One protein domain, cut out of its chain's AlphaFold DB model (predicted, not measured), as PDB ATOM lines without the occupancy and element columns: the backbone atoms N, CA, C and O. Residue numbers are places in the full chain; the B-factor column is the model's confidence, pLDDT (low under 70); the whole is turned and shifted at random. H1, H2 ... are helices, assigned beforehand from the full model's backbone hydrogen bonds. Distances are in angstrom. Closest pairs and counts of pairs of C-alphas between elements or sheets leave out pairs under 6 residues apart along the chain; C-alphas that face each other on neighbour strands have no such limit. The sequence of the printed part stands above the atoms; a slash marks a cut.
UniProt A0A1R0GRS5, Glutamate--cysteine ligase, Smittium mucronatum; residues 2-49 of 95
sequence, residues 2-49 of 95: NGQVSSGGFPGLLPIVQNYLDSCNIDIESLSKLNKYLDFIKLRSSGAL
ATOM      1  N   ASN A   2     158.996 209.615 247.367       55.75
ATOM      2  CA  ASN A   2     160.360 209.356 246.908       55.75
ATOM      3  C   ASN A   2     160.454 207.908 246.420       55.75
ATOM      4  O   ASN A   2     159.945 207.007 247.087       55.75
ATOM      5  N   GLY A   3     161.011 207.716 245.227       60.84
ATOM      6  CA  GLY A   3     161.198 206.399 244.640       60.84
ATOM      7  C   GLY A   3     162.177 205.524 245.409       60.84
ATOM      8  O   GLY A   3     162.853 205.966 246.337       60.84
ATOM      9  N   GLN A   4     162.252 204.265 245.002       69.62
ATOM     10  CA  GLN A   4     163.249 203.324 245.485       69.62
ATOM     11  C   GLN A   4     164.566 203.566 244.743       69.62
ATOM     12  O   GLN A   4     164.597 203.568 243.516       69.62
ATOM     13  N   VAL A   5     165.662 203.727 245.486       65.88
ATOM     14  CA  VAL A   5     167.019 203.936 244.933       65.88
ATOM     15  C   VAL A   5     167.674 202.608 244.497       65.88
ATOM     16  O   VAL A   5     168.867 202.549 244.216       65.88
ATOM     17  N   SER A   6     166.917 201.507 244.475       72.06
ATOM     18  CA  SER A   6     167.392 200.189 244.047       72.06
ATOM     19  C   SER A   6     167.453 200.085 242.521       72.06
ATOM     20  O   SER A   6     166.607 200.644 241.825       72.06
ATOM     21  N   SER A   7     168.412 199.320 241.989       63.47
ATOM     22  CA  SER A   7     168.481 199.011 240.552       63.47
ATOM     23  C   SER A   7     167.197 198.288 240.114       63.47
ATOM     24  O   SER A   7     166.897 197.211 240.627       63.47
ATOM     25  N   GLY A   8     166.404 198.915 239.238       70.44
ATOM     26  CA  GLY A   8     165.069 198.441 238.833       70.44
ATOM     27  C   GLY A   8     163.900 198.898 239.723       70.44
ATOM     28  O   GLY A   8     162.760 198.515 239.473       70.44
ATOM     29  N   GLY A   9     164.159 199.710 240.753       74.94
ATOM     30  CA  GLY A   9     163.133 200.302 241.613       74.94
ATOM     31  C   GLY A   9     162.370 201.436 240.926       74.94
ATOM     32  O   GLY A   9     162.872 202.084 240.008       74.94
ATOM     33  N   PHE A  10     161.144 201.705 241.382       78.94
ATOM     34  CA  PHE A  10     160.366 202.830 240.863       78.94
ATOM     35  C   PHE A  10     161.064 204.154 241.229       78.94
ATOM     36  O   PHE A  10     161.178 204.434 242.423       78.94
ATOM     37  N   PRO A  11     161.490 204.993 240.263       76.88
ATOM     38  CA  PRO A  11     162.303 206.192 240.520       76.88
ATOM     39  C   PRO A  11     161.560 207.287 241.303       76.88
ATOM     40  O   PRO A  11     162.181 208.174 241.887       76.88
ATOM     41  N   GLY A  12     160.230 207.197 241.395       81.06
ATOM     42  CA  GLY A  12     159.381 208.173 242.069       81.06
ATOM     43  C   GLY A  12     158.688 209.095 241.076       81.06
ATOM     44  O   GLY A  12     159.108 209.241 239.931       81.06
ATOM     45  N   LEU A  13     157.606 209.733 241.518       82.31
ATOM     46  CA  LEU A  13     156.799 210.579 240.639       82.31
ATOM     47  C   LEU A  13     157.545 211.859 240.234       82.31
ATOM     48  O   LEU A  13     157.432 212.308 239.101       82.31
ATOM     49  N   LEU A  14     158.338 212.421 241.148       83.19
ATOM     50  CA  LEU A  14     159.028 213.690 240.931       83.19
ATOM     51  C   LEU A  14     160.077 213.618 239.797       83.19
ATOM     52  O   LEU A  14     160.000 214.454 238.902       83.19
ATOM     53  N   PRO A  15     160.986 212.616 239.740       81.88
ATOM     54  CA  PRO A  15     161.902 212.469 238.603       81.88
ATOM     55  C   PRO A  15     161.198 212.223 237.262       81.88
ATOM     56  O   PRO A  15     161.671 212.692 236.233       81.88
ATOM     57  N   ILE A  16     160.062 211.514 237.258       85.19
ATOM     58  CA  ILE A  16     159.277 211.273 236.036       85.19
ATOM     59  C   ILE A  16     158.701 212.588 235.509       85.19
ATOM     60  O   ILE A  16     158.812 212.874 234.319       85.19
ATOM     61  N   VAL A  17     158.115 213.394 236.398       85.31
ATOM     62  CA  VAL A  17     157.590 214.715 236.041       85.31
ATOM     63  C   VAL A  17     158.717 215.621 235.545       85.31
ATOM     64  O   VAL A  17     158.536 216.269 234.523       85.31
ATOM     65  N   GLN A  18     159.887 215.617 236.191       81.00
ATOM     66  CA  GLN A  18     161.026 216.425 235.743       81.00
ATOM     67  C   GLN A  18     161.480 216.044 234.327       81.00
ATOM     68  O   GLN A  18     161.536 216.905 233.458       81.00
ATOM     69  N   ASN A  19     161.686 214.750 234.062       83.50
ATOM     70  CA  ASN A  19     162.073 214.264 232.732       83.50
ATOM     71  C   ASN A  19     161.026 214.604 231.657       83.50
ATOM     72  O   ASN A  19     161.377 214.904 230.518       83.50
ATOM     73  N   TYR A  20     159.736 214.560 232.005       86.06
ATOM     74  CA  TYR A  20     158.668 214.962 231.091       86.06
ATOM     75  C   TYR A  20     158.748 216.453 230.750       86.06
ATOM     76  O   TYR A  20     158.656 216.819 229.578       86.06
ATOM     77  N   LEU A  21     158.954 217.305 231.754       84.31
ATOM     78  CA  LEU A  21     159.076 218.748 231.559       84.31
ATOM     79  C   LEU A  21     160.314 219.114 230.745       84.31
ATOM     80  O   LEU A  21     160.206 219.966 229.873       84.31
ATOM     81  N   ASP A  22     161.431 218.421 230.964       82.00
ATOM     82  CA  ASP A  22     162.665 218.608 230.194       82.00
ATOM     83  C   ASP A  22     162.502 218.162 228.726       82.00
ATOM     84  O   ASP A  22     163.148 218.704 227.832       82.00
ATOM     85  N   SER A  23     161.623 217.186 228.457       84.56
ATOM     86  CA  SER A  23     161.302 216.728 227.093       84.56
ATOM     87  C   SER A  23     160.312 217.636 226.356       84.56
ATOM     88  O   SER A  23     160.238 217.620 225.126       84.56
ATOM     89  N   CYS A  24     159.538 218.427 227.100       83.31
ATOM     90  CA  CYS A  24     158.644 219.422 226.538       83.31
ATOM     91  C   CYS A  24     159.456 220.685 226.237       83.31
ATOM     92  O   CYS A  24     160.207 221.164 227.078       83.31
ATOM     93  N   ASN A  25     159.295 221.264 225.048       80.69
ATOM     94  CA  ASN A  25     160.029 222.466 224.639       80.69
ATOM     95  C   ASN A  25     159.448 223.737 225.308       80.69
ATOM     96  O   ASN A  25     158.909 224.614 224.634       80.69
ATOM     97  N   ILE A  26     159.492 223.776 226.644       84.81
ATOM     98  CA  ILE A  26     158.972 224.827 227.528       84.81
ATOM     99  C   ILE A  26     160.020 225.941 227.646       84.81
ATOM    100  O   ILE A  26     161.221 225.681 227.676       84.81
ATOM    101  N   ASP A  27     159.573 227.192 227.731       88.00
ATOM    102  CA  ASP A  27     160.473 228.312 227.991       88.00
ATOM    103  C   ASP A  27     161.090 228.255 229.410       88.00
ATOM    104  O   ASP A  27     160.561 227.652 230.348       88.00
ATOM    105  N   ILE A  28     162.234 228.921 229.581       84.44
ATOM    106  CA  ILE A  28     163.011 228.896 230.830       84.44
ATOM    107  C   ILE A  28     162.235 229.519 232.007       84.44
ATOM    108  O   ILE A  28     162.406 229.102 233.156       84.44
ATOM    109  N   GLU A  29     161.376 230.509 231.753       88.19
ATOM    110  CA  GLU A  29     160.629 231.211 232.800       88.19
ATOM    111  C   GLU A  29     159.551 230.302 233.411       88.19
ATOM    112  O   GLU A  29     159.441 230.172 234.635       88.19
ATOM    113  N   SER A  30     158.792 229.629 232.552       86.31
ATOM    114  CA  SER A  30     157.765 228.653 232.891       86.31
ATOM    115  C   SER A  30     158.374 227.440 233.595       86.31
ATOM    116  O   SER A  30     157.863 227.018 234.637       86.31
ATOM    117  N   LEU A  31     159.514 226.937 233.106       86.19
ATOM    118  CA  LEU A  31     160.249 225.845 233.750       86.19
ATOM    119  C   LEU A  31     160.733 226.237 235.154       86.19
ATOM    120  O   LEU A  31     160.561 225.481 236.108       86.19
ATOM    121  N   SER A  32     161.271 227.451 235.316       86.25
ATOM    122  CA  SER A  32     161.707 227.973 236.618       86.25
ATOM    123  C   SER A  32     160.554 228.072 237.622       86.25
ATOM    124  O   SER A  32     160.696 227.662 238.778       86.25
ATOM    125  N   LYS A  33     159.382 228.568 237.197       88.12
ATOM    126  CA  LYS A  33     158.179 228.620 238.049       88.12
ATOM    127  C   LYS A  33     157.723 227.225 238.466       88.12
ATOM    128  O   LYS A  33     157.409 227.008 239.634       88.12
ATOM    129  N   LEU A  34     157.715 226.278 237.534       87.62
ATOM    130  CA  LEU A  34     157.272 224.919 237.811       87.62
ATOM    131  C   LEU A  34     158.228 224.181 238.751       87.62
ATOM    132  O   LEU A  34     157.772 223.562 239.711       87.62
ATOM    133  N   ASN A  35     159.539 224.342 238.557       86.44
ATOM    134  CA  ASN A  35     160.551 223.806 239.466       86.44
ATOM    135  C   ASN A  35     160.356 224.331 240.896       86.44
ATOM    136  O   ASN A  35     160.384 223.541 241.835       86.44
ATOM    137  N   LYS A  36     160.029 225.621 241.081       87.50
ATOM    138  CA  LYS A  36     159.707 226.169 242.416       87.50
ATOM    139  C   LYS A  36     158.517 225.464 243.075       87.50
ATOM    140  O   LYS A  36     158.563 225.176 244.271       87.50
ATOM    141  N   TYR A  37     157.453 225.167 242.326       89.00
ATOM    142  CA  TYR A  37     156.307 224.422 242.864       89.00
ATOM    143  C   TYR A  37     156.664 222.970 243.195       89.00
ATOM    144  O   TYR A  37     156.272 222.461 244.247       89.00
ATOM    145  N   LEU A  38     157.422 222.311 242.321       87.56
ATOM    146  CA  LEU A  38     157.883 220.940 242.522       87.56
ATOM    147  C   LEU A  38     158.799 220.821 243.747       87.56
ATOM    148  O   LEU A  38     158.613 219.915 244.565       87.56
ATOM    149  N   ASP A  39     159.709 221.775 243.940       86.88
ATOM    150  CA  ASP A  39     160.565 221.863 245.124       86.88
ATOM    151  C   ASP A  39     159.749 222.079 246.400       86.88
ATOM    152  O   ASP A  39     159.985 221.418 247.415       86.88
ATOM    153  N   PHE A  40     158.733 222.942 246.356       86.00
ATOM    154  CA  PHE A  40     157.840 223.154 247.492       86.00
ATOM    155  C   PHE A  40     157.095 221.871 247.896       86.00
ATOM    156  O   PHE A  40     157.029 221.527 249.081       86.00
ATOM    157  N   ILE A  41     156.569 221.125 246.918       86.50
ATOM    158  CA  ILE A  41     155.911 219.831 247.154       86.50
ATOM    159  C   ILE A  41     156.910 218.825 247.734       86.50
ATOM    160  O   ILE A  41     156.599 218.150 248.720       86.50
ATOM    161  N   LYS A  42     158.124 218.755 247.173       84.81
ATOM    162  CA  LYS A  42     159.204 217.884 247.655       84.81
ATOM    163  C   LYS A  42     159.514 218.156 249.126       84.81
ATOM    164  O   LYS A  42     159.465 217.221 249.923       84.81
ATOM    165  N   LEU A  43     159.752 219.416 249.493       83.56
ATOM    166  CA  LEU A  43     160.082 219.832 250.863       83.56
ATOM    167  C   LEU A  43     158.946 219.572 251.861       83.56
ATOM    168  O   LEU A  43     159.199 219.181 253.002       83.56
ATOM    169  N   ARG A  44     157.684 219.736 251.445       82.75
ATOM    170  CA  ARG A  44     156.533 219.359 252.279       82.75
ATOM    171  C   ARG A  44     156.428 217.848 252.460       82.75
ATOM    172  O   ARG A  44     156.169 217.383 253.565       82.75
ATOM    173  N   SER A  45     156.643 217.079 251.394       81.31
ATOM    174  CA  SER A  45     156.554 215.616 251.437       81.31
ATOM    175  C   SER A  45     157.690 214.962 252.229       81.31
ATOM    176  O   SER A  45     157.492 213.889 252.795       81.31
ATOM    177  N   SER A  46     158.861 215.606 252.301       82.31
ATOM    178  CA  SER A  46     159.988 215.152 253.121       82.31
ATOM    179  C   SER A  46     159.850 215.526 254.600       82.31
ATOM    180  O   SER A  46     160.643 215.060 255.412       82.31
ATOM    181  N   GLY A  47     158.874 216.367 254.955       79.00
ATOM    182  CA  GLY A  47     158.703 216.893 256.310       79.00
ATOM    183  C   GLY A  47     159.690 218.004 256.685       79.00
ATOM    184  O   GLY A  47     159.659 218.463 257.823       79.00
ATOM    185  N   ALA A  48     160.535 218.457 255.751       80.94
ATOM    186  CA  ALA A  48     161.474 219.557 255.976       80.94
ATOM    187  C   ALA A  48     160.764 220.910 256.142       80.94
ATOM    188  O   ALA A  48     161.280 221.801 256.810       80.94
ATOM    189  N   LEU A  49     159.576 221.062 255.544       82.62
ATOM    190  CA  LEU A  49     158.750 222.262 255.649       82.62
ATOM    191  C   LEU A  49     157.478 221.943 256.438       82.62
ATOM    192  O   LEU A  49     156.738 221.017 256.084       82.62
TER     193      LEU A  49
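What this domain is: This is residues 2 to 49 of the 95 residues of the protein "Glutamate--cysteine ligase" of Smittium mucronatum (UniProt A0A1R0GRS5). Two helices, H1 and the longer H2, lie side by side as a loose, flat hairpin, with the turn of residues 23 to 30, of which 28 to 30 belong to H2, sticking out at one end. Before H1, residues 2 to 12 run out past the other end of H1 and fold back to it, with no named element. The printed part has 48 residues with two named helices, H1 then H2, and no named strand; the class is all helix. It is loose, with a radius of gyration of the C-alphas of 12.3 A, and spans 33 by 28 by 9 A.

How they stand to each other: Going along from Asn 2, look first for H1, residues 13 to 23, and then for H2, residues 28 to 45. They form a helical hairpin and run opposite ways at a shallow tilt of 5 degrees. They only just touch, with 3 pairs of C-alphas within 8 A; look at the closest, those of Leu 14 and Leu 38, 7.5 A apart. Their centres are 11.6 A apart. In H1 and H2 every O i to N i+4 pair is within hydrogen-bond range.

Where its parts are: Find C-alpha 13 at (156.799, 210.579, 240.639); from there H1 runs 15.5 A to C-alpha 23. After a tight link of 4 residues, find C-alpha 28 at (163.011, 228.896, 230.830); from there H2 runs 25.4 A to C-alpha 45 at (156.554, 215.616, 251.437).

The domain as a whole: The two C-alphas farthest apart, those of Ser 7 and Glu 29, are 34.0 A apart. The printed part has no cut. The mean pLDDT of the printed part is 81.3; look for values under 70 at residues 2 to 5 and residue 7.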